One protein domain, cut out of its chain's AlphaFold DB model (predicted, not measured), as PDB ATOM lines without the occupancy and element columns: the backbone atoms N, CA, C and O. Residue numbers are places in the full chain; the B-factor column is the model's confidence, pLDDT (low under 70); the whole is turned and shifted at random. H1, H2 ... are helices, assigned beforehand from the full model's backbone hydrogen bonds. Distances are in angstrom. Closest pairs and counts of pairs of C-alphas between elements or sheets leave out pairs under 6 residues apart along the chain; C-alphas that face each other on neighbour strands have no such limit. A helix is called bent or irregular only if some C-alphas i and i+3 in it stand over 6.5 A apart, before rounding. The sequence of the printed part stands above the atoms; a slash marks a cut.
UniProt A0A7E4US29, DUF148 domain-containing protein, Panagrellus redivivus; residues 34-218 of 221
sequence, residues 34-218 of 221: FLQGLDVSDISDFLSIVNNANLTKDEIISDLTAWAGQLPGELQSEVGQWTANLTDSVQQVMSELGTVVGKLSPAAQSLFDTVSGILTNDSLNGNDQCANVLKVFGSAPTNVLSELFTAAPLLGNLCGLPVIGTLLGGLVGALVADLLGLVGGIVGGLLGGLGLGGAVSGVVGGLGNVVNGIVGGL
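This is residues 34 to 218 of the 221 residues of the protein "DUF148 domain-containing protein" of Panagrellus redivivus (UniProt A0A7E4US29). Picture one long helix, H4, as a bar that joins two small groups of helices: the hairpin of H2 and H3 with the short H1 at its first end, and the hairpin of H5 and H6 with H7 across it at its last end. H8 lies next to the second group, and from it a long loop leads to H9, which runs back past H2, and then to H10, whose residues 205 to 217 stick out with Leu 218. The printed part has 185 residues with ten named helices, H1 to H10 in order along the chain, and no named strand; the class is all helix. It is only just compact, close to loose, with a radius of gyration of the C-alphas of 19.2 A and spans of 51 by 43 by 30 A.

Find C-alpha 34 at (32.249, 42.972, -39.284), where H1, residues 34 to 37, begins. H2 follows at residues 40 to 50, 15.5 A long, and H3 at residues 57 to 68, 16.0 A. At C-alpha 73, at (35.258, 31.584, -39.675), H4 begins and runs 42.1 A to C-alpha 101 at (0.216, 50.978, -26.771). Next come H5, residues 106 to 119, 19.7 A, and H6, residues 126 to 139, 20.1 A. H7 holds residues 142 to 151, 14.2 A. H8, residues 153 to 160, is 12.9 A long and irregular: C-alphas 156 and 159 are 8.5 A apart. H9, residues 179 to 193, 23.6 A, is only just irregular, with C-alphas 184 and 187 6.52 A apart. H10, residues 204 to 217, 21.9 A, ends with C-alpha 217 at (1.039, 50.077, -69.543).

Begin with the hub, H4, which touches four helices. With residues 75 to 79 alone it only just touches H1, with 3 pairs of C-alphas within 8 A, the closest being Phe 34 and Glu 78, 6.2 A. It only just touches H3 too, again with 3 pairs, closest at the C-alphas of Ala 68 and Gln 76, 5.5 A; these form a hairpin at a shallow tilt of 26 degrees, opposite ways. H2 and H3, also a hairpin, touch at the C-alphas of Ile 49 and Ile 60, 6.0 A, at a shallow tilt of 20 degrees. At the other end look at Val 101, whose C-alpha is 5.9 A from that of Gln 109: H4 and H5 only just touch, with 3 pairs, a hairpin at 15 degrees. H4 and H7 only just touch, only at their ends, with 3 pairs, the closest C-alphas being those of Val 100 and Ala 151, 6.5 A. The hairpin of H5 and H6 touches at the C-alphas of Ile 118 and Gln 129, 5.8 A, with a shallow tilt of 17 degrees. H7 touches H5 at the C-alphas of Ala 108 and Val 144, 5.2 A, only just about perpendicular at 72 degrees. Helix packing is mostly aligned: leaving out the short H1 and the pair H4 and H7, which touch only at their ends, 4 of the 5 pairs of helices that touch are at a shallow tilt. H8 is close to but not clearly touching H6, closest at the C-alphas of Cys 130 and Cys 159, 5.7 A. H2 and H9 are near each other, while H4 and H10 are apart. In the backbone, every O i to N i+4 pair is within hydrogen-bond range in H2 to H7; H1 is too short for one. The counts are 0 of 4 in H8, 4 of 11 in H9 and 3 of 10 in H10, where O i to N i+3 gives 4 of 5, 4 of 12 and 4 of 11.

The C-alphas of Gly 73 and Gly 169 are farthest apart, 55.1 A. The printed part has no cut, and the link H8 to H9, residues 161 to 178, is long. Residues 84 to 92 of H4 stand free, as do residues 205 to 218. The mean pLDDT of the printed part is 70.9, and residues 157 to 218 are under 70.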
ATOM      1  N   PHE A  34      31.735  43.982 -38.352       88.75
ATOM      2  CA  PHE A  34      32.249  42.972 -39.284       88.75
ATOM      3  C   PHE A  34      32.404  43.498 -40.717       88.75
ATOM      4  O   PHE A  34      33.225  42.986 -41.469       88.75
ATOM      5  N   LEU A  35      31.669  44.552 -41.101       90.25
ATOM      6  CA  LEU A  35      31.804  45.161 -42.427       90.25
ATOM      7  C   LEU A  35      33.125  45.921 -42.603       90.25
ATOM      8  O   LEU A  35      33.541  46.146 -43.733       90.25
ATOM      9  N   GLN A  36      33.797  46.328 -41.519       89.75
ATOM     10  CA  GLN A  36      35.012  47.153 -41.599       89.75
ATOM     11  C   GLN A  36      36.233  46.387 -42.132       89.75
ATOM     12  O   GLN A  36      37.205  47.013 -42.547       89.75
ATOM     13  N   GLY A  37      36.194  45.052 -42.107       83.94
ATOM     14  CA  GLY A  37      37.273  44.181 -42.585       83.94
ATOM     15  C   GLY A  37      36.987  43.490 -43.919       83.94
ATOM     16  O   GLY A  37      37.789  42.659 -44.335       83.94
ATOM     17  N   LEU A  38      35.853  43.791 -44.556       91.25
ATOM     18  CA  LEU A  38      35.428  43.158 -45.802       91.25
ATOM     19  C   LEU A  38      35.865  43.957 -47.029       91.25
ATOM     20  O   LEU A  38      35.953  45.188 -46.995       91.25
ATOM     21  N   ASP A  39      36.076  43.251 -48.138       94.44
ATOM     22  CA  ASP A  39      36.275  43.890 -49.431       94.44
ATOM     23  C   ASP A  39      34.971  44.541 -49.923       94.44
ATOM     24  O   ASP A  39      33.856  44.167 -49.553       94.44
ATOM     25  N   VAL A  40      35.108  45.530 -50.807       90.81
ATOM     26  CA  VAL A  40      33.974  46.310 -51.332       90.81
ATOM     27  C   VAL A  40      32.916  45.426 -52.000       90.81
ATOM     28  O   VAL A  40      31.727  45.733 -51.910       90.81
ATOM     29  N   SER A  41      33.334  44.338 -52.654       94.00
ATOM     30  CA  SER A  41      32.415  43.360 -53.243       94.00
ATOM     31  C   SER A  41      31.556  42.683 -52.181       94.00
ATOM     32  O   SER A  41      30.340  42.668 -52.323       94.00
ATOM     33  N   ASP A  42      32.151  42.223 -51.082       93.00
ATOM     34  CA  ASP A  42      31.435  41.495 -50.031       93.00
ATOM     35  C   ASP A  42      30.457  42.409 -49.287       93.00
ATOM     36  O   ASP A  42      29.344  42.003 -48.950       93.00
ATOM     37  N   ILE A  43      30.847  43.672 -49.074       90.88
ATOM     38  CA  ILE A  43      29.957  44.705 -48.526       90.88
ATOM     39  C   ILE A  43      28.787  44.952 -49.484       90.88
ATOM     40  O   ILE A  43      27.641  45.038 -49.045       90.88
ATOM     41  N   SER A  44      29.056  45.072 -50.787       91.00
ATOM     42  CA  SER A  44      28.014  45.256 -51.803       91.00
ATOM     43  C   SER A  44      27.036  44.080 -51.826       91.00
ATOM     44  O   SER A  44      25.827  44.303 -51.865       91.00
ATOM     45  N   ASP A  45      27.537  42.848 -51.753       92.75
ATOM     46  CA  ASP A  45      26.716  41.638 -51.746       92.75
ATOM     47  C   ASP A  45      25.842  41.575 -50.493       92.75
ATOM     48  O   ASP A  45      24.622  41.435 -50.607       92.75
ATOM     49  N   PHE A  46      26.422  41.807 -49.311       91.56
ATOM     50  CA  PHE A  46      25.675  41.933 -48.059       91.56
ATOM     51  C   PHE A  46      24.537  42.953 -48.178       91.56
ATOM     52  O   PHE A  46      23.384  42.642 -47.878       91.56
ATOM     53  N   LEU A  47      24.844  44.165 -48.656       86.88
ATOM     54  CA  LEU A  47      23.858  45.234 -48.819       86.88
ATOM     55  C   LEU A  47      22.783  44.881 -49.843       86.88
ATOM     56  O   LEU A  47      21.633  45.280 -49.660       86.88
ATOM     57  N   SER A  48      23.131  44.154 -50.904       89.25
ATOM     58  CA  SER A  48      22.167  43.703 -51.905       89.25
ATOM     59  C   SER A  48      21.164  42.711 -51.318       89.25
ATOM     60  O   SER A  48      19.987  42.793 -51.656       89.25
ATOM     61  N   ILE A  49      21.600  41.852 -50.390       87.06
ATOM     62  CA  ILE A  49      20.750  40.882 -49.694       87.06
ATOM     63  C   ILE A  49      19.839  41.604 -48.696       87.06
ATOM     64  O   ILE A  49      18.617  41.497 -48.783       87.06
ATOM     65  N   VAL A  50      20.408  42.386 -47.769       84.31
ATOM     66  CA  VAL A  50      19.627  42.975 -46.662       84.31
ATOM     67  C   VAL A  50      18.697  44.110 -47.092       84.31
ATOM     68  O   VAL A  50      17.734  44.399 -46.386       84.31
ATOM     69  N   ASN A  51      18.951  44.747 -48.241       82.69
ATOM     70  CA  ASN A  51      18.090  45.802 -48.787       82.69
ATOM     71  C   ASN A  51      17.137  45.303 -49.886       82.69
ATOM     72  O   ASN A  51      16.455  46.117 -50.517       82.69
ATOM     73  N   ASN A  52      17.075  43.994 -50.157       82.31
ATOM     74  CA  ASN A  52      16.196  43.477 -51.198       82.31
ATOM     75  C   ASN A  52      14.734  43.469 -50.737       82.31
ATOM     76  O   ASN A  52      14.258  42.526 -50.111       82.31
ATOM     77  N   ALA A  53      13.993  44.510 -51.108       80.12
ATOM     78  CA  ALA A  53      12.589  44.656 -50.737       80.12
ATOM     79  C   ALA A  53      11.643  43.631 -51.397       80.12
ATOM     80  O   ALA A  53      10.472  43.568 -51.022       80.12
ATOM     81  N   ASN A  54      12.128  42.846 -52.367       84.69
ATOM     82  CA  ASN A  54      11.350  41.800 -53.036       84.69
ATOM     83  C   ASN A  54      11.498  40.428 -52.372       84.69
ATOM     84  O   ASN A  54      10.698  39.544 -52.666       84.69
ATOM     85  N   LEU A  55      12.496  40.247 -51.505       81.62
ATOM     86  CA  LEU A  55      12.671  39.009 -50.757       81.62
ATOM     87  C   LEU A  55      11.825  39.036 -49.484       81.62
ATOM     88  O   LEU A  55      11.694  40.057 -48.802       81.62
ATOM     89  N   THR A  56      11.244  37.887 -49.169       85.75
ATOM     90  CA  THR A  56      10.659  37.603 -47.857       85.75
ATOM     91  C   THR A  56      11.751  37.536 -46.790       85.75
ATOM     92  O   THR A  56      12.945  37.453 -47.091       85.75
ATOM     93  N   LYS A  57      11.363  37.557 -45.512       79.75
ATOM     94  CA  LYS A  57      12.351  37.488 -44.424       79.75
ATOM     95  C   LYS A  57      13.132  36.180 -44.443       79.75
ATOM     96  O   LYS A  57      14.344  36.197 -44.249       79.75
ATOM     97  N   ASP A  58      12.440  35.073 -44.700       81.94
ATOM     98  CA  ASP A  58      13.055  33.751 -44.777       81.94
ATOM     99  C   ASP A  58      14.069  33.678 -45.924       81.94
ATOM    100  O   ASP A  58      15.152  33.120 -45.750       81.94
ATOM    101  N   GLU A  59      13.765  34.300 -47.065       86.69
ATOM    102  CA  GLU A  59      14.692  34.396 -48.197       86.69
ATOM    103  C   GLU A  59      15.907  35.271 -47.867       86.69
ATOM    104  O   GLU A  59      17.032  34.824 -48.072       86.69
ATOM    105  N   ILE A  60      15.718  36.458 -47.268       83.94
ATOM    106  CA  ILE A  60      16.834  37.317 -46.820       83.94
ATOM    107  C   ILE A  60      17.744  36.551 -45.858       83.94
ATOM    108  O   ILE A  60      18.966  36.615 -45.969       83.94
ATOM    109  N   ILE A  61      17.165  35.815 -44.908       83.88
ATOM    110  CA  ILE A  61      17.927  35.023 -43.942       83.88
ATOM    111  C   ILE A  61      18.663  33.882 -44.636       83.88
ATOM    112  O   ILE A  61      19.823  33.624 -44.311       83.88
ATOM    113  N   SER A  62      18.018  33.198 -45.580       88.44
ATOM    114  CA  SER A  62      18.637  32.118 -46.343       88.44
ATOM    115  C   SER A  62      19.832  32.624 -47.153       88.44
ATOM    116  O   SER A  62      20.920  32.055 -47.035       88.44
ATOM    117  N   ASP A  63      19.666  33.730 -47.878       92.56
ATOM    118  CA  ASP A  63      20.715  34.352 -48.684       92.56
ATOM    119  C   ASP A  63      21.847  34.895 -47.806       92.56
ATOM    120  O   ASP A  63      23.020  34.644 -48.082       92.56
ATOM    121  N   LEU A  64      21.520  35.556 -46.690       90.06
ATOM    122  CA  LEU A  64      22.512  36.054 -45.737       90.06
ATOM    123  C   LEU A  64      23.301  34.904 -45.098       90.06
ATOM    124  O   LEU A  64      24.510  35.014 -44.913       90.06
ATOM    125  N   THR A  65      22.639  33.785 -44.791       88.94
ATOM    126  CA  THR A  65      23.289  32.571 -44.275       88.94
ATOM    127  C   THR A  65      24.251  31.984 -45.302       88.94
ATOM    128  O   THR A  65      25.368  31.596 -44.951       88.94
ATOM    129  N   ALA A  66      23.818  31.902 -46.561       95.06
ATOM    130  CA  ALA A  66      24.623  31.375 -47.655       95.06
ATOM    131  C   ALA A  66      25.846  32.260 -47.926       95.06
ATOM    132  O   ALA A  66      26.956  31.739 -48.026       95.06
ATOM    133  N   TRP A  67      25.653  33.581 -47.972       95.56
ATOM    134  CA  TRP A  67      26.720  34.575 -48.093       95.56
ATOM    135  C   TRP A  67      27.702  34.491 -46.922       95.56
ATOM    136  O   TRP A  67      28.903  34.328 -47.133       95.56
ATOM    137  N   ALA A  68      27.203  34.488 -45.682       94.31
ATOM    138  CA  ALA A  68      28.049  34.391 -44.499       94.31
ATOM    139  C   ALA A  68      28.896  33.113 -44.527       94.31
ATOM    140  O   ALA A  68      30.080  33.168 -44.221       94.31
ATOM    141  N   GLY A  69      28.347  31.979 -44.976       95.31
ATOM    142  CA  GLY A  69      29.070  30.707 -45.094       95.31
ATOM    143  C   GLY A  69      30.313  30.732 -45.998       95.31
ATOM    144  O   GLY A  69      31.122  29.805 -45.928       95.31
ATOM    145  N   GLN A  70      30.483  31.772 -46.818       95.69
ATOM    146  CA  GLN A  70      31.655  31.978 -47.674       95.69
ATOM    147  C   GLN A  70      32.770  32.775 -46.980       95.69
ATOM    148  O   GLN A  70      33.916  32.745 -47.429       95.69
ATOM    149  N   LEU A  71      32.462  33.458 -45.874       94.00
ATOM    150  CA  LEU A  71      33.415  34.281 -45.134       94.00
ATOM    151  C   LEU A  71      34.383  33.429 -44.293       94.00
ATOM    152  O   LEU A  71      34.058  32.298 -43.918       94.00
ATOM    153  N   PRO A  72      35.556  33.965 -43.913       93.62
ATOM    154  CA  PRO A  72      36.408  33.375 -42.883       93.62
ATOM    155  C   PRO A  72      35.652  33.121 -41.568       93.62
ATOM    156  O   PRO A  72      34.768  33.886 -41.189       93.62
ATOM    157  N   GLY A  73      36.025  32.066 -40.835       92.06
ATOM    158  CA  GLY A  73      35.258  31.584 -39.675       92.06
ATOM    159  C   GLY A  73      35.009  32.609 -38.556       92.06
ATOM    160  O   GLY A  73      33.984  32.528 -37.883       92.06
ATOM    161  N   GLU A  74      35.899  33.587 -38.367       92.81
ATOM    162  CA  GLU A  74      35.697  34.682 -37.404       92.81
ATOM    163  C   GLU A  74      34.553  35.612 -37.839       92.81
ATOM    164  O   GLU A  74      33.614  35.831 -37.076       92.81
ATOM    165  N   LEU A  75      34.546  36.032 -39.107       91.31
ATOM    166  CA  LEU A  75      33.492  36.870 -39.685       91.31
ATOM    167  C   LEU A  75      32.135  36.152 -39.728       91.31
ATOM    168  O   LEU A  75      31.106  36.771 -39.471       91.31
ATOM    169  N   GLN A  76      32.116  34.833 -39.957       92.19
ATOM    170  CA  GLN A  76      30.888  34.031 -39.836       92.19
ATOM    171  C   GLN A  76      30.257  34.145 -38.445       92.19
ATOM    172  O   GLN A  76      29.044  34.317 -38.314       92.19
ATOM    173  N   SER A  77      31.091  34.046 -37.406       91.12
ATOM    174  CA  SER A  77      30.661  34.175 -36.015       91.12
ATOM    175  C   SER A  77      30.134  35.582 -35.728       91.12
ATOM    176  O   SER A  77      29.091  35.721 -35.090       91.12
ATOM    177  N   GLU A  78      30.793  36.623 -36.244       91.81
ATOM    178  CA  GLU A  78      30.345  38.010 -36.074       91.81
ATOM    179  C   GLU A  78      28.992  38.283 -36.743       91.81
ATOM    180  O   GLU A  78      28.122  38.899 -36.126       91.81
ATOM    181  N   VAL A  79      28.759  37.769 -37.957       89.06
ATOM    182  CA  VAL A  79      27.443  37.854 -38.617       89.06
ATOM    183  C   VAL A  79      26.380  37.120 -37.788       89.06
ATOM    184  O   VAL A  79      25.282  37.642 -37.571       89.06
ATOM    185  N   GLY A  80      26.711  35.939 -37.255       87.06
ATOM    186  CA  GLY A  80      25.858  35.177 -36.335       87.06
ATOM    187  C   GLY A  80      25.484  35.940 -35.058       87.06
ATOM    188  O   GLY A  80      24.330  35.928 -34.638       87.06
ATOM    189  N   GLN A  81      26.435  36.643 -34.446       88.19
ATOM    190  CA  GLN A  81      26.173  37.465 -33.260       88.19
ATOM    191  C   GLN A  81      25.349  38.705 -33.599       88.19
ATOM    192  O   GLN A  81      24.410  39.048 -32.884       88.19
ATOM    193  N   TRP A  82      25.679  39.375 -34.700       85.25
ATOM    194  CA  TRP A  82      24.990  40.582 -35.127       85.25
ATOM    195  C   TRP A  82      23.501  40.337 -35.398       85.25
ATOM    196  O   TRP A  82      22.645  41.072 -34.915       85.25
ATOM    197  N   THR A  83      23.184  39.268 -36.120       80.19
ATOM    198  CA  THR A  83      21.803  38.855 -36.410       80.19
ATOM    199  C   THR A  83      20.999  38.477 -35.159       80.19
ATOM    200  O   THR A  83      19.815  38.816 -35.063       80.19
ATOM    201  N   ALA A  84      21.630  37.822 -34.180       81.50
ATOM    202  CA  ALA A  84      21.020  37.554 -32.877       81.50
ATOM    203  C   ALA A  84      20.740  38.858 -32.113       81.50
ATOM    204  O   ALA A  84      19.604  39.103 -31.713       81.50
ATOM    205  N   ASN A  85      21.729  39.753 -32.025       80.94
ATOM    206  CA  ASN A  85      21.582  41.056 -31.367       80.94
ATOM    207  C   ASN A  85      20.493  41.922 -32.021       80.94
ATOM    208  O   ASN A  85      19.773  42.643 -31.328       80.94
ATOM    209  N   LEU A  86      20.356  41.861 -33.349       75.94
ATOM    210  CA  LEU A  86      19.270  42.532 -34.063       75.94
ATOM    211  C   LEU A  86      17.904  41.980 -33.670       75.94
ATOM    212  O   LEU A  86      16.982  42.757 -33.436       75.94
ATOM    213  N   THR A  87      17.774  40.657 -33.578       75.81
ATOM    214  CA  THR A  87      16.528  40.022 -33.142       75.81
ATOM    215  C   THR A  87      16.139  40.477 -31.743       75.81
ATOM    216  O   THR A  87      15.000  40.900 -31.538       75.81
ATOM    217  N   ASP A  88      17.089  40.466 -30.811       77.81
ATOM    218  CA  ASP A  88      16.857  40.900 -29.434       77.81
ATOM    219  C   ASP A  88      16.470  42.384 -29.375       77.81
ATOM    220  O   ASP A  88      15.517  42.756 -28.690       77.81
ATOM    221  N   SER A  89      17.141  43.232 -30.162       76.62
ATOM    222  CA  SER A  89      16.840  44.668 -30.245       76.62
ATOM    223  C   SER A  89      15.429  44.924 -30.782       76.62
ATOM    224  O   SER A  89      14.701  45.754 -30.237       76.62
ATOM    225  N   VAL A  90      15.003  44.200 -31.823       73.88
ATOM    226  CA  VAL A  90      13.639  44.319 -32.362       73.88
ATOM    227  C   VAL A  90      12.610  43.855 -31.335       73.88
ATOM    228  O   VAL A  90      11.613  44.542 -31.122       73.88
ATOM    229  N   GLN A  91      12.845  42.724 -30.664       76.50
ATOM    230  CA  GLN A  91      11.946  42.234 -29.616       76.50
ATOM    231  C   GLN A  91      11.830  43.227 -28.457       76.50
ATOM    232  O   GLN A  91      10.723  43.483 -27.979       76.50
ATOM    233  N   GLN A  92      12.945  43.834 -28.048       79.69
ATOM    234  CA  GLN A  92      12.955  44.870 -27.024       79.69
ATOM    235  C   GLN A  92      12.115  46.081 -27.450       79.69
ATOM    236  O   GLN A  92      11.220  46.486 -26.706       79.69
ATOM    237  N   VAL A  93      12.335  46.618 -28.654       76.88
ATOM    238  CA  VAL A  93      11.564  47.760 -29.177       76.88
ATOM    239  C   VAL A  93      10.072  47.428 -29.260       76.88
ATOM    240  O   VAL A  93       9.242  48.236 -28.847       76.88
ATOM    241  N   MET A  94       9.705  46.232 -29.728       76.31
ATOM    242  CA  MET A  94       8.303  45.802 -29.798       76.31
ATOM    243  C   MET A  94       7.672  45.658 -28.406       76.31
ATOM    244  O   MET A  94       6.515  46.033 -28.214       76.31
ATOM    245  N   SER A  95       8.426  45.178 -27.414       82.31
ATOM    246  CA  SER A  95       7.977  45.091 -26.020       82.31
ATOM    247  C   SER A  95       7.771  46.475 -25.387       82.31
ATOM    248  O   SER A  95       6.768  46.720 -24.706       82.31
ATOM    249  N   GLU A  96       8.698  47.405 -25.620       82.62
ATOM    250  CA  GLU A  96       8.589  48.792 -25.154       82.62
ATOM    251  C   GLU A  96       7.393  49.502 -25.808       82.62
ATOM    252  O   GLU A  96       6.581  50.121 -25.112       82.62
ATOM    253  N   LEU A  97       7.212  49.326 -27.122       81.00
ATOM    254  CA  LEU A  97       6.048  49.823 -27.855       81.00
ATOM    255  C   LEU A  97       4.742  49.229 -27.320       81.00
ATOM    256  O   LEU A  97       3.797  49.981 -27.088       81.00
ATOM    257  N   GLY A  98       4.690  47.925 -27.036       82.44
ATOM    258  CA  GLY A  98       3.510  47.275 -26.456       82.44
ATOM    259  C   GLY A  98       3.083  47.888 -25.116       82.44
ATOM    260  O   GLY A  98       1.894  48.084 -24.862       82.44
ATOM    261  N   THR A  99       4.048  48.293 -24.284       89.19
ATOM    262  CA  THR A  99       3.775  48.970 -23.002       89.19
ATOM    263  C   THR A  99       3.151  50.353 -23.196       89.19
ATOM    264  O   THR A  99       2.284  50.772 -22.424       89.19
ATOM    265  N   VAL A 100       3.594  51.084 -24.221       89.44
ATOM    266  CA  VAL A 100       3.040  52.396 -24.571       89.44
ATOM    267  C   VAL A 100       1.649  52.249 -25.187       89.44
ATOM    268  O   VAL A 100       0.725  52.965 -24.798       89.44
ATOM    269  N   VAL A 101       1.477  51.275 -26.082       89.56
ATOM    270  CA  VAL A 101       0.216  50.978 -26.771       89.56
ATOM    271  C   VAL A 101      -0.879  50.551 -25.798       89.56
ATOM    272  O   VAL A 101      -2.021  50.976 -25.953       89.56
ATOM    273  N   GLY A 102      -0.543  49.816 -24.733       91.12
ATOM    274  CA  GLY A 102      -1.506  49.416 -23.700       91.12
ATOM    275  C   GLY A 102      -2.197  50.579 -22.970       91.12
ATOM    276  O   GLY A 102      -3.176  50.358 -22.259       91.12
ATOM    277  N   LYS A 103      -1.717  51.819 -23.141       93.88
ATOM    278  CA  LYS A 103      -2.326  53.039 -22.585       93.88
ATOM    279  C   LYS A 103      -3.234  53.779 -23.571       93.88
ATOM    280  O   LYS A 103      -3.870  54.751 -23.170       93.88
ATOM    281  N   LEU A 104      -3.271  53.358 -24.836       95.31
ATOM    282  CA  LEU A 104      -4.051  54.004 -25.892       95.31
ATOM    283  C   LEU A 104      -5.500  53.518 -25.904       95.31
ATOM    284  O   LEU A 104      -5.853  52.534 -25.251       95.31
ATOM    285  N   SER A 105      -6.343  54.188 -26.682       97.38
ATOM    286  CA  SER A 105      -7.711  53.755 -26.941       97.38
ATOM    287  C   SER A 105      -7.763  52.353 -27.575       97.38
ATOM    288  O   SER A 105      -6.855  51.974 -28.320       97.38
ATOM    289  N   PRO A 106      -8.849  51.578 -27.368       97.75
ATOM    290  CA  PRO A 106      -8.996  50.254 -27.983       97.75
ATOM    291  C   PRO A 106      -8.862  50.259 -29.514       97.75
ATOM    292  O   PRO A 106      -8.365  49.300 -30.099       97.75
ATOM    293  N   ALA A 107      -9.269  51.351 -30.171       96.50
ATOM    294  CA  ALA A 107      -9.112  51.509 -31.614       96.50
ATOM    295  C   ALA A 107      -7.637  51.666 -32.023       96.50
ATOM    296  O   ALA A 107      -7.210  51.063 -33.004       96.50
ATOM    297  N   ALA A 108      -6.849  52.436 -31.263       95.56
ATOM    298  CA  ALA A 108      -5.417  52.602 -31.507       95.56
ATOM    299  C   ALA A 108      -4.627  51.322 -31.202       95.56
ATOM    300  O   ALA A 108      -3.715  50.981 -31.953       95.56
ATOM    301  N   GLN A 109      -5.021  50.579 -30.163       95.50
ATOM    302  CA  GLN A 109      -4.466  49.255 -29.862       95.50
ATOM    303  C   GLN A 109      -4.720  48.273 -31.011       95.50
ATOM    304  O   GLN A 109      -3.781  47.689 -31.535       95.50
ATOM    305  N   SER A 110      -5.965  48.172 -31.488       96.25
ATOM    306  CA  SER A 110      -6.306  47.295 -32.617       96.25
ATOM    307  C   SER A 110      -5.568  47.673 -33.908       96.25
ATOM    308  O   SER A 110      -5.149  46.793 -34.668       96.25
ATOM    309  N   LEU A 111      -5.378  48.973 -34.153       95.06
ATOM    310  CA  LEU A 111      -4.579  49.458 -35.274       95.06
ATOM    311  C   LEU A 111      -3.111  49.031 -35.138       95.06
ATOM    312  O   LEU A 111      -2.535  48.525 -36.101       95.06
ATOM    313  N   PHE A 112      -2.523  49.193 -33.949       93.00
ATOM    314  CA  PHE A 112      -1.164  48.741 -33.662       93.00
ATOM    315  C   PHE A 112      -1.012  47.231 -33.847       93.00
ATOM    316  O   PHE A 112      -0.075  46.810 -34.517       93.00
ATOM    317  N   ASP A 113      -1.937  46.424 -33.327       93.94
ATOM    318  CA  ASP A 113      -1.897  44.965 -33.461       93.94
ATOM    319  C   ASP A 113      -1.955  44.534 -34.929       93.94
ATOM    320  O   ASP A 113      -1.222  43.643 -35.353       93.94
ATOM    321  N   THR A 114      -2.782  45.211 -35.733       95.12
ATOM    322  CA  THR A 114      -2.878  44.957 -37.177       95.12
ATOM    323  C   THR A 114      -1.557  45.269 -37.876       95.12
ATOM    324  O   THR A 114      -1.067  44.459 -38.662       95.12
ATOM    325  N   VAL A 115      -0.963  46.429 -37.579       91.50
ATOM    326  CA  VAL A 115       0.338  46.822 -38.129       91.50
ATOM    327  C   VAL A 115       1.406  45.829 -37.680       91.50
ATOM    328  O   VAL A 115       2.024  45.200 -38.525       91.50
ATOM    329  N   SER A 116       1.555  45.590 -36.379       87.44
ATOM    330  CA  SER A 116       2.486  44.614 -35.802       87.44
ATOM    331  C   SER A 116       2.355  43.230 -36.448       87.44
ATOM    332  O   SER A 116       3.360  42.628 -36.821       87.44
ATOM    333  N   GLY A 117       1.130  42.752 -36.684       90.25
ATOM    334  CA  GLY A 117       0.877  41.486 -37.374       90.25
ATOM    335  C   GLY A 117       1.369  41.470 -38.824       90.25
ATOM    336  O   GLY A 117       1.934  40.474 -39.264       90.25
ATOM    337  N   ILE A 118       1.225  42.576 -39.563       89.56
ATOM    338  CA  ILE A 118       1.799  42.718 -40.913       89.56
ATOM    339  C   ILE A 118       3.328  42.697 -40.844       89.56
ATOM    340  O   ILE A 118       3.975  42.008 -41.627       89.56
ATOM    341  N   LEU A 119       3.902  43.429 -39.890       83.44
ATOM    342  CA  LEU A 119       5.347  43.597 -39.746       83.44
ATOM    343  C   LEU A 119       6.060  42.314 -39.295       83.44
ATOM    344  O   LEU A 119       7.181  42.007 -39.702       83.44
ATOM    345  N   THR A 120       5.385  41.514 -38.480       83.38
ATOM    346  CA  THR A 120       5.877  40.221 -37.995       83.38
ATOM    347  C   THR A 120       5.543  39.058 -38.929       83.38
ATOM    348  O   THR A 120       6.007  37.953 -38.684       83.38
ATOM    349  N   ASN A 121       4.827  39.289 -40.035       85.81
ATOM    350  CA  ASN A 121       4.537  38.247 -41.017       85.81
ATOM    351  C   ASN A 121       5.764  37.951 -41.894       85.81
ATOM    352  O   ASN A 121       6.165  38.775 -42.720       85.81
ATOM    353  N   ASP A 122       6.336  36.762 -41.718       83.12
ATOM    354  CA  ASP A 122       7.546  36.314 -42.417       83.12
ATOM    355  C   ASP A 122       7.291  35.930 -43.885       83.12
ATOM    356  O   ASP A 122       8.218  35.928 -44.689       83.12
ATOM    357  N   SER A 123       6.029  35.696 -44.264       89.12
ATOM    358  CA  SER A 123       5.625  35.401 -45.647       89.12
ATOM    359  C   SER A 123       5.469  36.642 -46.530       89.12
ATOM    360  O   SER A 123       5.233  36.503 -47.728       89.12
ATOM    361  N   LEU A 124       5.550  37.850 -45.963       84.50
ATOM    362  CA  LEU A 124       5.506  39.100 -46.722       84.50
ATOM    363  C   LEU A 124       6.925  39.635 -46.930       84.50
ATOM    364  O   LEU A 124       7.725  39.675 -45.995       84.50
ATOM    365  N   ASN A 125       7.219  40.093 -48.146       85.81
ATOM    366  CA  ASN A 125       8.422  40.881 -48.417       85.81
ATOM    367  C   ASN A 125       8.252  42.330 -47.919       85.81
ATOM    368  O   ASN A 125       7.152  42.763 -47.561       85.81
ATOM    369  N   GLY A 126       9.345  43.096 -47.905       77.56
ATOM    370  CA  GLY A 126       9.335  44.478 -47.413       77.56
ATOM    371  C   GLY A 126       8.353  45.393 -48.158       77.56
ATOM    372  O   GLY A 126       7.675  46.210 -47.530       77.56
ATOM    373  N   ASN A 127       8.218  45.226 -49.478       82.00
ATOM    374  CA  ASN A 127       7.279  46.006 -50.291       82.00
ATOM    375  C   ASN A 127       5.818  45.719 -49.914       82.00
ATOM    376  O   ASN A 127       5.032  46.649 -49.723       82.00
ATOM    377  N   ASP A 128       5.461  44.447 -49.753       86.69
ATOM    378  CA  ASP A 128       4.108  44.016 -49.408       86.69
ATOM    379  C   ASP A 128       3.741  44.403 -47.976       86.69
ATOM    380  O   ASP A 128       2.627  44.865 -47.720       86.69
ATOM    381  N   GLN A 129       4.676  44.265 -47.032       84.88
ATOM    382  CA  GLN A 129       4.484  44.760 -45.669       84.88
ATOM    383  C   GLN A 129       4.187  46.256 -45.685       84.88
ATOM    384  O   GLN A 129       3.207  46.703 -45.087       84.88
ATOM    385  N   CYS A 130       4.985  47.019 -46.430       83.62
ATOM    386  CA  CYS A 130       4.805  48.451 -46.521       83.62
ATOM    387  C   CYS A 130       3.459  48.841 -47.147       83.62
ATOM    388  O   CYS A 130       2.704  49.628 -46.570       83.62
ATOM    389  N   ALA A 131       3.106  48.247 -48.288       87.06
ATOM    390  CA  ALA A 131       1.831  48.493 -48.955       87.06
ATOM    391  C   ALA A 131       0.633  48.168 -48.044       87.06
ATOM    392  O   ALA A 131      -0.339  48.929 -47.988       87.06
ATOM    393  N   ASN A 132       0.713  47.073 -47.282       90.88
ATOM    394  CA  ASN A 132      -0.329  46.681 -46.340       90.88
ATOM    395  C   ASN A 132      -0.436  47.649 -45.151       90.88
ATOM    396  O   ASN A 132      -1.549  48.021 -44.779       90.88
ATOM    397  N   VAL A 133       0.685  48.119 -44.594       89.69
ATOM    398  CA  VAL A 133       0.682  49.139 -43.531       89.69
ATOM    399  C   VAL A 133       0.082  50.452 -44.026       89.69
ATOM    400  O   VAL A 133      -0.789  51.014 -43.362       89.69
ATOM    401  N   LEU A 134       0.477  50.916 -45.216       88.88
ATOM    402  CA  LEU A 134      -0.076  52.127 -45.828       88.88
ATOM    403  C   LEU A 134      -1.589  52.026 -46.020       88.88
ATOM    404  O   LEU A 134      -2.317  52.974 -45.729       88.88
ATOM    405  N   LYS A 135      -2.077  50.864 -46.464       92.31
ATOM    406  CA  LYS A 135      -3.511  50.601 -46.611       92.31
ATOM    407  C   LYS A 135      -4.242  50.666 -45.269       92.31
ATOM    408  O   LYS A 135      -5.306  51.278 -45.180       92.31
ATOM    409  N   VAL A 136      -3.670  50.058 -44.230       93.75
ATOM    410  CA  VAL A 136      -4.230  50.060 -42.873       93.75
ATOM    411  C   VAL A 136      -4.293  51.484 -42.320       93.75
ATOM    412  O   VAL A 136      -5.371  51.925 -41.917       93.75
ATOM    413  N   PHE A 137      -3.203  52.249 -42.402       92.19
ATOM    414  CA  PHE A 137      -3.188  53.649 -41.973       92.19
ATOM    415  C   PHE A 137      -4.127  54.535 -42.792       92.19
ATOM    416  O   PHE A 137      -4.862  55.324 -42.209       92.19
ATOM    417  N   GLY A 138      -4.185  54.372 -44.115       90.31
ATOM    418  CA  GLY A 138      -5.090  55.142 -44.974       90.31
ATOM    419  C   GLY A 138      -6.578  54.906 -44.687       90.31
ATOM    420  O   GLY A 138      -7.405  55.755 -45.009       90.31
ATOM    421  N   SER A 139      -6.925  53.775 -44.065       93.94
ATOM    422  CA  SER A 139      -8.299  53.442 -43.667       93.94
ATOM    423  C   SER A 139      -8.660  53.850 -42.233       93.94
ATOM    424  O   SER A 139      -9.838  53.848 -41.872       93.94
ATOM    425  N   ALA A 140      -7.668  54.187 -41.406       94.62
ATOM    426  CA  ALA A 140      -7.873  54.465 -39.993       94.62
ATOM    427  C   ALA A 140      -8.376  55.904 -39.753       94.62
ATOM    428  O   ALA A 140      -7.966  56.836 -40.450       94.62
ATOM    429  N   PRO A 141      -9.227  56.135 -38.734       95.81
ATOM    430  CA  PRO A 141      -9.633  57.484 -38.354       95.81
ATOM    431  C   PRO A 141      -8.438  58.352 -37.928       95.81
ATOM    432  O   PRO A 141      -7.538  57.896 -37.221       95.81
ATOM    433  N   THR A 142      -8.457  59.637 -38.287       93.88
ATOM    434  CA  THR A 142      -7.352  60.574 -38.009       93.88
ATOM    435  C   THR A 142      -7.054  60.739 -36.520       93.88
ATOM    436  O   THR A 142      -5.892  60.864 -36.143       93.88
ATOM    437  N   ASN A 143      -8.072  60.689 -35.655       92.56
ATOM    438  CA  ASN A 143      -7.884  60.749 -34.204       92.56
ATOM    439  C   ASN A 143      -7.137  59.518 -33.663       92.56
ATOM    440  O   ASN A 143      -6.329  59.658 -32.751       92.56
ATOM    441  N   VAL A 144      -7.366  58.340 -34.252       95.69
ATOM    442  CA  VAL A 144      -6.683  57.091 -33.880       95.69
ATOM    443  C   VAL A 144      -5.223  57.130 -34.333       95.69
ATOM    444  O   VAL A 144      -4.329  56.810 -33.556       95.69
ATOM    445  N   LEU A 145      -4.971  57.591 -35.563       92.38
ATOM    446  CA  LEU A 145      -3.613  57.786 -36.085       92.38
ATOM    447  C   LEU A 145      -2.821  58.802 -35.256       92.38
ATOM    448  O   LEU A 145      -1.671  58.553 -34.912       92.38
ATOM    449  N   SER A 146      -3.438  59.934 -34.908       92.62
ATOM    450  CA  SER A 146      -2.798  60.970 -34.095       92.62
ATOM    451  C   SER A 146      -2.412  60.449 -32.715       92.62
ATOM    452  O   SER A 146      -1.315  60.737 -32.242       92.62
ATOM    453  N   GLU A 147      -3.297  59.692 -32.066       93.62
ATOM    454  CA  GLU A 147      -3.019  59.066 -30.773       93.62
ATOM    455  C   GLU A 147      -1.853  58.072 -30.888       93.62
ATOM    456  O   GLU A 147      -0.885  58.166 -30.129       93.62
ATOM    457  N   LEU A 148      -1.904  57.184 -31.888       92.12
ATOM    458  CA  LEU A 148      -0.872  56.178 -32.125       92.12
ATOM    459  C   LEU A 148       0.497  56.810 -32.406       92.12
ATOM    460  O   LEU A 148       1.476  56.424 -31.776       92.12
ATOM    461  N   PHE A 149       0.587  57.801 -33.295       89.94
ATOM    462  CA  PHE A 149       1.864  58.437 -33.641       89.94
ATOM    463  C   PHE A 149       2.398  59.374 -32.556       89.94
ATOM    464  O   PHE A 149       3.609  59.558 -32.460       89.94
ATOM    465  N   THR A 150       1.531  59.937 -31.711       90.00
ATOM    466  CA  THR A 150       1.980  60.700 -30.533       90.00
ATOM    467  C   THR A 150       2.647  59.776 -29.521       90.00
ATOM    468  O   THR A 150       3.669  60.125 -28.931       90.00
ATOM    469  N   ALA A 151       2.071  58.593 -29.315       88.06
ATOM    470  CA  ALA A 151       2.574  57.626 -28.355       88.06
ATOM    471  C   ALA A 151       3.785  56.844 -28.893       88.06
ATOM    472  O   ALA A 151       4.752  56.616 -28.172       88.06
ATOM    473  N   ALA A 152       3.753  56.474 -30.171       85.00
ATOM    474  CA  ALA A 152       4.759  55.673 -30.852       85.00
ATOM    475  C   ALA A 152       5.276  56.401 -32.111       85.00
ATOM    476  O   ALA A 152       4.984  55.985 -33.237       85.00
ATOM    477  N   PRO A 153       6.069  57.478 -31.952       80.00
ATOM    478  CA  PRO A 153       6.535  58.297 -33.074       80.00
ATOM    479  C   PRO A 153       7.379  57.514 -34.089       80.00
ATOM    480  O   PRO A 153       7.393  57.857 -35.270       80.00
ATOM    481  N   LEU A 154       8.024  56.422 -33.661       74.94
ATOM    482  CA  LEU A 154       8.784  55.524 -34.536       74.94
ATOM    483  C   LEU A 154       7.919  54.894 -35.640       74.94
ATOM    484  O   LEU A 154       8.413  54.665 -36.741       74.94
ATOM    485  N   LEU A 155       6.623  54.667 -35.385       74.88
ATOM    486  CA  LEU A 155       5.707  54.101 -36.381       74.88
ATOM    487  C   LEU A 155       5.420  55.077 -37.529       74.88
ATOM    488  O   LEU A 155       5.103  54.647 -38.634       74.88
ATOM    489  N   GLY A 156       5.547  56.383 -37.279       70.00
ATOM    490  CA  GLY A 156       5.298  57.425 -38.275       70.00
ATOM    491  C   GLY A 156       6.361  57.507 -39.371       70.00
ATOM    492  O   GLY A 156       6.106  58.141 -40.389       70.00
ATOM    493  N   ASN A 157       7.521  56.871 -39.172       68.12
ATOM    494  CA  ASN A 157       8.604  56.792 -40.158       68.12
ATOM    495  C   ASN A 157       8.726  55.393 -40.795       68.12
ATOM    496  O   ASN A 157       9.664  55.112 -41.544       68.12
ATOM    497  N   LEU A 158       7.787  54.486 -40.504       66.06
ATOM    498  CA  LEU A 158       7.701  53.223 -41.229       66.06
ATOM    499  C   LEU A 158       7.402  53.530 -42.701       66.06
ATOM    500  O   LEU A 158       6.609  54.423 -42.997       66.06
ATOM    501  N   CYS A 159       8.054  52.807 -43.615       62.75
ATOM    502  CA  CYS A 159       7.978  53.018 -45.069       62.75
ATOM    503  C   CYS A 159       8.627  54.292 -45.625       62.75
ATOM    504  O   CYS A 159       8.365  54.641 -46.775       62.75
ATOM    505  N   GLY A 160       9.448  55.008 -44.850       60.75
ATOM    506  CA  GLY A 160      10.054  56.242 -45.352       60.75
ATOM    507  C   GLY A 160       9.033  57.350 -45.612       60.75
ATOM    508  O   GLY A 160       9.289  58.264 -46.396       60.75
ATOM    509  N   LEU A 161       7.865  57.264 -44.971       54.66
ATOM    510  CA  LEU A 161       6.911  58.355 -44.961       54.66
ATOM    511  C   LEU A 161       7.507  59.505 -44.143       54.66
ATOM    512  O   LEU A 161       7.817  59.308 -42.965       54.66
ATOM    513  N   PRO A 162       7.649  60.717 -44.707       47.62
ATOM    514  CA  PRO A 162       7.952  61.872 -43.884       47.62
ATOM    515  C   PRO A 162       6.823  62.015 -42.861       47.62
ATOM    516  O   PRO A 162       5.646  62.086 -43.225       47.62
ATOM    517  N   VAL A 163       7.200  62.006 -41.578       46.19
ATOM    518  CA  VAL A 163       6.287  62.130 -40.439       46.19
ATOM    519  C   VAL A 163       5.259  63.216 -40.745       46.19
ATOM    520  O   VAL A 163       5.614  64.350 -41.067       46.19
ATOM    521  N   ILE A 164       3.985  62.830 -40.652       46.12
ATOM    522  CA  ILE A 164       2.750  63.570 -40.962       46.12
ATOM    523  C   ILE A 164       2.557  64.761 -39.988       46.12
ATOM    524  O   ILE A 164       1.493  64.981 -39.423       46.12
ATOM    525  N   GLY A 165       3.596  65.568 -39.765       39.50
ATOM    526  CA  GLY A 165       3.517  66.838 -39.045       39.50
ATOM    527  C   GLY A 165       2.824  67.929 -39.869       39.50
ATOM    528  O   GLY A 165       2.297  68.883 -39.307       39.50
ATOM    529  N   THR A 166       2.768  67.777 -41.195       42.09
ATOM    530  CA  THR A 166       2.137  68.729 -42.130       42.09
ATOM    531  C   THR A 166       0.853  68.206 -42.787       42.09
ATOM    532  O   THR A 166       0.107  68.986 -43.374       42.09
ATOM    533  N   LEU A 167       0.543  66.909 -42.665       36.19
ATOM    534  CA  LEU A 167      -0.515  66.237 -43.440       36.19
ATOM    535  C   LEU A 167      -1.892  66.182 -42.755       36.19
ATOM    536  O   LEU A 167      -2.883  65.897 -43.423       36.19
ATOM    537  N   LEU A 168      -2.011  66.553 -41.473       42.66
ATOM    538  CA  LEU A 168      -3.327  66.715 -40.828       42.66
ATOM    539  C   LEU A 168      -4.133  67.916 -41.377       42.66
ATOM    540  O   LEU A 168      -5.277  68.115 -40.975       42.66
ATOM    541  N   GLY A 169      -3.571  68.687 -42.321       29.52
ATOM    542  CA  GLY A 169      -4.240  69.798 -43.009       29.52
ATOM    543  C   GLY A 169      -4.517  69.615 -44.508       29.52
ATOM    544  O   GLY A 169      -5.167  70.484 -45.085       29.52
ATOM    545  N   GLY A 170      -4.068  68.543 -45.177       28.08
ATOM    546  CA  GLY A 170      -4.227  68.486 -46.635       28.08
ATOM    547  C   GLY A 170      -3.707  67.235 -47.338       28.08
ATOM    548  O   GLY A 170      -2.530  67.129 -47.644       28.08
ATOM    549  N   LEU A 171      -4.655  66.360 -47.670       30.05
ATOM    550  CA  LEU A 171      -4.798  65.646 -48.942       30.05
ATOM    551  C   LEU A 171      -3.610  64.815 -49.490       30.05
ATOM    552  O   LEU A 171      -2.689  65.313 -50.127       30.05
ATOM    553  N   VAL A 172      -3.809  63.500 -49.365       30.31
ATOM    554  CA  VAL A 172      -3.324  62.266 -50.038       30.31
ATOM    555  C   VAL A 172      -2.786  62.354 -51.499       30.31
ATOM    556  O   VAL A 172      -2.331  61.354 -52.040       30.31
ATOM    557  N   GLY A 173      -2.756  63.510 -52.166       27.58
ATOM    558  CA  GLY A 173      -2.391  63.635 -53.588       27.58
ATOM    559  C   GLY A 173      -0.892  63.696 -53.929       27.58
ATOM    560  O   GLY A 173      -0.549  63.555 -55.097       27.58
ATOM    561  N   ALA A 174       0.005  63.895 -52.955       27.72
ATOM    562  CA  ALA A 174       1.444  64.102 -53.210       27.72
ATOM    563  C   ALA A 174       2.347  62.894 -52.862       27.72
ATOM    564  O   ALA A 174       3.557  62.946 -53.060       27.72
ATOM    565  N   LEU A 175       1.772  61.789 -52.372       29.00
ATOM    566  CA  LEU A 175       2.500  60.712 -51.679       29.00
ATOM    567  C   LEU A 175       3.305  59.758 -52.590       29.00
ATOM    568  O   LEU A 175       4.052  58.926 -52.089       29.00
ATOM    569  N   VAL A 176       3.169  59.851 -53.916       31.80
ATOM    570  CA  VAL A 176       3.802  58.902 -54.860       31.80
ATOM    571  C   VAL A 176       5.114  59.442 -55.452       31.80
ATOM    572  O   VAL A 176       5.935  58.667 -55.932       31.80
ATOM    573  N   ALA A 177       5.364  60.754 -55.384       27.09
ATOM    574  CA  ALA A 177       6.543  61.364 -56.007       27.09
ATOM    575  C   ALA A 177       7.821  61.279 -55.144       27.09
ATOM    576  O   ALA A 177       8.906  61.111 -55.696       27.09
ATOM    577  N   ASP A 178       7.707  61.323 -53.811       28.41
ATOM    578  CA  ASP A 178       8.875  61.295 -52.907       28.41
ATOM    579  C   ASP A 178       9.376  59.878 -52.568       28.41
ATOM    580  O   ASP A 178      10.515  59.704 -52.133       28.41
ATOM    581  N   LEU A 179       8.581  58.841 -52.863       30.31
ATOM    582  CA  LEU A 179       8.962  57.436 -52.659       30.31
ATOM    583  C   LEU A 179      10.166  57.018 -53.537       30.31
ATOM    584  O   LEU A 179      10.892  56.085 -53.204       30.31
ATOM    585  N   LEU A 180      10.421  57.739 -54.637       31.34
ATOM    586  CA  LEU A 180      11.534  57.480 -55.562       31.34
ATOM    587  C   LEU A 180      12.870  58.106 -55.116       31.34
ATOM    588  O   LEU A 180      13.919  57.722 -55.633       31.34
ATOM    589  N   GLY A 181      12.864  59.039 -54.157       27.94
ATOM    590  CA  GLY A 181      14.083  59.700 -53.672       27.94
ATOM    591  C   GLY A 181      14.847  58.899 -52.614       27.94
ATOM    592  O   GLY A 181      16.074  58.977 -52.535       27.94
ATOM    593  N   LEU A 182      14.139  58.088 -51.823       30.55
ATOM    594  CA  LEU A 182      14.715  57.433 -50.648       30.55
ATOM    595  C   LEU A 182      15.594  56.227 -51.010       30.55
ATOM    596  O   LEU A 182      16.643  56.035 -50.405       30.55
ATOM    597  N   VAL A 183      15.254  55.481 -52.066       26.94
ATOM    598  CA  VAL A 183      16.067  54.339 -52.532       26.94
ATOM    599  C   VAL A 183      17.401  54.803 -53.148       26.94
ATOM    600  O   VAL A 183      18.405  54.098 -53.066       26.94
ATOM    601  N   GLY A 184      17.464  56.029 -53.685       26.02
ATOM    602  CA  GLY A 184      18.695  56.619 -54.226       26.02
ATOM    603  C   GLY A 184      19.692  57.115 -53.165       26.02
ATOM    604  O   GLY A 184      20.892  57.168 -53.433       26.02
ATOM    605  N   GLY A 185      19.230  57.454 -51.955       28.59
ATOM    606  CA  GLY A 185      20.078  58.005 -50.885       28.59
ATOM    607  C   GLY A 185      20.860  56.958 -50.080       28.59
ATOM    608  O   GLY A 185      21.942  57.247 -49.563       28.59
ATOM    609  N   ILE A 186      20.341  55.731 -50.009       35.44
ATOM    610  CA  ILE A 186      20.841  54.651 -49.138       35.44
ATOM    611  C   ILE A 186      22.244  54.196 -49.554       35.44
ATOM    612  O   ILE A 186      23.136  54.053 -48.720       35.44
ATOM    613  N   VAL A 187      22.474  54.062 -50.861       33.38
ATOM    614  CA  VAL A 187      23.774  53.648 -51.410       33.38
ATOM    615  C   VAL A 187      24.794  54.795 -51.355       33.38
ATOM    616  O   VAL A 187      25.983  54.564 -51.143       33.38
ATOM    617  N   GLY A 188      24.342  56.049 -51.463       29.81
ATOM    618  CA  GLY A 188      25.216  57.225 -51.431       29.81
ATOM    619  C   GLY A 188      25.800  57.538 -50.048       29.81
ATOM    620  O   GLY A 188      26.966  57.914 -49.948       29.81
ATOM    621  N   GLY A 189      25.022  57.363 -48.972       34.44
ATOM    622  CA  GLY A 189      25.454  57.704 -47.610       34.44
ATOM    623  C   GLY A 189      26.479  56.729 -47.024       34.44
ATOM    624  O   GLY A 189      27.496  57.153 -46.479       34.44
ATOM    625  N   LEU A 190      26.238  55.424 -47.173       35.66
ATOM    626  CA  LEU A 190      27.122  54.389 -46.635       35.66
ATOM    627  C   LEU A 190      28.448  54.310 -47.411       35.66
ATOM    628  O   LEU A 190      29.513  54.237 -46.804       35.66
ATOM    629  N   LEU A 191      28.412  54.430 -48.744       40.38
ATOM    630  CA  LEU A 191      29.628  54.454 -49.567       40.38
ATOM    631  C   LEU A 191      30.371  55.793 -49.488       40.38
ATOM    632  O   LEU A 191      31.593  55.822 -49.631       40.38
ATOM    633  N   GLY A 192      29.660  56.894 -49.223       38.69
ATOM    634  CA  GLY A 192      30.258  58.199 -48.944       38.69
ATOM    635  C   GLY A 192      31.084  58.204 -47.655       38.69
ATOM    636  O   GLY A 192      32.181  58.758 -47.645       38.69
ATOM    637  N   GLY A 193      30.616  57.520 -46.603       40.03
ATOM    638  CA  GLY A 193      31.370  57.327 -45.356       40.03
ATOM    639  C   GLY A 193      32.584  56.396 -45.489       40.03
ATOM    640  O   GLY A 193      33.531  56.521 -44.718       40.03
ATOM    641  N   LEU A 194      32.581  55.510 -46.491       42.19
ATOM    642  CA  LEU A 194      33.664  54.560 -46.782       42.19
ATOM    643  C   LEU A 194      34.617  55.027 -47.905       42.19
ATOM    644  O   LEU A 194      35.580  54.333 -48.217       42.19
ATOM    645  N   GLY A 195      34.379  56.195 -48.519       37.25
ATOM    646  CA  GLY A 195      35.242  56.763 -49.566       37.25
ATOM    647  C   GLY A 195      35.100  56.141 -50.968       37.25
ATOM    648  O   GLY A 195      35.992  56.303 -51.797       37.25
ATOM    649  N   LEU A 196      33.991  55.452 -51.267       47.41
ATOM    650  CA  LEU A 196      33.816  54.589 -52.455       47.41
ATOM    651  C   LEU A 196      32.850  55.136 -53.529       47.41
ATOM    652  O   LEU A 196      32.357  54.391 -54.375       47.41
ATOM    653  N   GLY A 197      32.579  56.444 -53.544       35.12
ATOM    654  CA  GLY A 197      31.529  57.060 -54.379       35.12
ATOM    655  C   GLY A 197      31.666  56.935 -55.911       35.12
ATOM    656  O   GLY A 197      30.743  57.314 -56.626       35.12
ATOM    657  N   GLY A 198      32.775  56.410 -56.445       35.88
ATOM    658  CA  GLY A 198      33.049  56.374 -57.890       35.88
ATOM    659  C   GLY A 198      32.429  55.212 -58.682       35.88
ATOM    660  O   GLY A 198      32.300  55.319 -59.899       35.88
ATOM    661  N   ALA A 199      32.033  54.108 -58.038       39.00
ATOM    662  CA  ALA A 199      31.708  52.855 -58.740       39.00
ATOM    663  C   ALA A 199      30.223  52.675 -59.143       39.00
ATOM    664  O   ALA A 199      29.889  51.730 -59.854       39.00
ATOM    665  N   VAL A 200      29.311  53.562 -58.725       42.09
ATOM    666  CA  VAL A 200      27.855  53.265 -58.700       42.09
ATOM    667  C   VAL A 200      27.049  53.871 -59.862       42.09
ATOM    668  O   VAL A 200      25.890  53.516 -60.071       42.09
ATOM    669  N   SER A 201      27.649  54.720 -60.703       37.62
ATOM    670  CA  SER A 201      26.915  55.414 -61.779       37.62
ATOM    671  C   SER A 201      26.269  54.483 -62.827       37.62
ATOM    672  O   SER A 201      25.400  54.936 -63.571       37.62
ATOM    673  N   GLY A 202      26.663  53.205 -62.905       34.91
ATOM    674  CA  GLY A 202      26.136  52.239 -63.881       34.91
ATOM    675  C   GLY A 202      24.847  51.517 -63.463       34.91
ATOM    676  O   GLY A 202      24.020  51.212 -64.317       34.91
ATOM    677  N   VAL A 203      24.635  51.271 -62.165       36.38
ATOM    678  CA  VAL A 203      23.504  50.451 -61.670       36.38
ATOM    679  C   VAL A 203      22.190  51.243 -61.668       36.38
ATOM    680  O   VAL A 203      21.131  50.713 -62.004       36.38
ATOM    681  N   VAL A 204      22.262  52.549 -61.396       36.00
ATOM    682  CA  VAL A 204      21.099  53.457 -61.354       36.00
ATOM    683  C   VAL A 204      20.447  53.633 -62.737       36.00
ATOM    684  O   VAL A 204      19.233  53.798 -62.836       36.00
ATOM    685  N   GLY A 205      21.222  53.526 -63.824       31.69
ATOM    686  CA  GLY A 205      20.704  53.651 -65.193       31.69
ATOM    687  C   GLY A 205      19.826  52.478 -65.654       31.69
ATOM    688  O   GLY A 205      18.970  52.660 -66.517       31.69
ATOM    689  N   GLY A 206      19.997  51.285 -65.073       31.19
ATOM    690  CA  GLY A 206      19.244  50.083 -65.457       31.19
ATOM    691  C   GLY A 206      17.802  50.061 -64.938       31.19
ATOM    692  O   GLY A 206      16.890  49.647 -65.653       31.19
ATOM    693  N   LEU A 207      17.575  50.571 -63.723       31.31
ATOM    694  CA  LEU A 207      16.262  50.584 -63.063       31.31
ATOM    695  C   LEU A 207      15.276  51.588 -63.684       31.31
ATOM    696  O   LEU A 207      14.073  51.325 -63.717       31.31
ATOM    697  N   GLY A 208      15.769  52.690 -64.261       29.50
ATOM    698  CA  GLY A 208      14.923  53.687 -64.931       29.50
ATOM    699  C   GLY A 208      14.157  53.142 -66.145       29.50
ATOM    700  O   GLY A 208      13.036  53.574 -66.417       29.50
ATOM    701  N   ASN A 209      14.710  52.146 -66.846       35.09
ATOM    702  CA  ASN A 209      14.090  51.577 -68.048       35.09
ATOM    703  C   ASN A 209      12.966  50.574 -67.741       35.09
ATOM    704  O   ASN A 209      12.034  50.444 -68.531       35.09
ATOM    705  N   VAL A 210      13.013  49.897 -66.589       34.72
ATOM    706  CA  VAL A 210      11.998  48.904 -66.188       34.72
ATOM    707  C   VAL A 210      10.699  49.590 -65.749       34.72
ATOM    708  O   VAL A 210       9.608  49.148 -66.103       34.72
ATOM    709  N   VAL A 211      10.798  50.725 -65.052       34.03
ATOM    710  CA  VAL A 211       9.631  51.466 -64.541       34.03
ATOM    711  C   VAL A 211       8.895  52.219 -65.652       34.03
ATOM    712  O   VAL A 211       7.664  52.262 -65.648       34.03
ATOM    713  N   ASN A 212       9.608  52.731 -66.660       34.97
ATOM    714  CA  ASN A 212       8.976  53.386 -67.813       34.97
ATOM    715  C   ASN A 212       8.088  52.403 -68.614       34.97
ATOM    716  O   ASN A 212       7.060  52.791 -69.166       34.97
ATOM    717  N   GLY A 213       8.430  51.107 -68.600       33.22
ATOM    718  CA  GLY A 213       7.603  50.041 -69.177       33.22
ATOM    719  C   GLY A 213       6.330  49.728 -68.379       33.22
ATOM    720  O   GLY A 213       5.305  49.405 -68.972       33.22
ATOM    721  N   ILE A 214       6.363  49.866 -67.049       35.91
ATOM    722  CA  ILE A 214       5.221  49.565 -66.167       35.91
ATOM    723  C   ILE A 214       4.233  50.742 -66.125       35.91
ATOM    724  O   ILE A 214       3.023  50.540 -66.215       35.91
ATOM    725  N   VAL A 215       4.733  51.980 -66.071       36.84
ATOM    726  CA  VAL A 215       3.891  53.192 -66.054       36.84
ATOM    727  C   VAL A 215       3.238  53.446 -67.419       36.84
ATOM    728  O   VAL A 215       2.087  53.876 -67.475       36.84
ATOM    729  N   GLY A 216       3.905  53.096 -68.526       38.19
ATOM    730  CA  GLY A 216       3.323  53.183 -69.871       38.19
ATOM    731  C   GLY A 216       2.166  52.205 -70.132       38.19
ATOM    732  O   GLY A 216       1.333  52.469 -70.996       38.19
ATOM    733  N   GLY A 217       2.080  51.100 -69.381       33.97
ATOM    734  CA  GLY A 217       1.039  50.077 -69.543       33.97
ATOM    735  C   GLY A 217      -0.284  50.376 -68.826       33.97
ATOM    736  O   GLY A 217      -1.319  49.852 -69.223       33.97
ATOM    737  N   LEU A 218      -0.273  51.237 -67.802       37.75
ATOM    738  CA  LEU A 218      -1.455  51.555 -66.980       37.75
ATOM    739  C   LEU A 218      -2.290  52.736 -67.512       37.75
ATOM    740  O   LEU A 218      -3.339  53.038 -66.956       37.75
TER     741      LEU A 218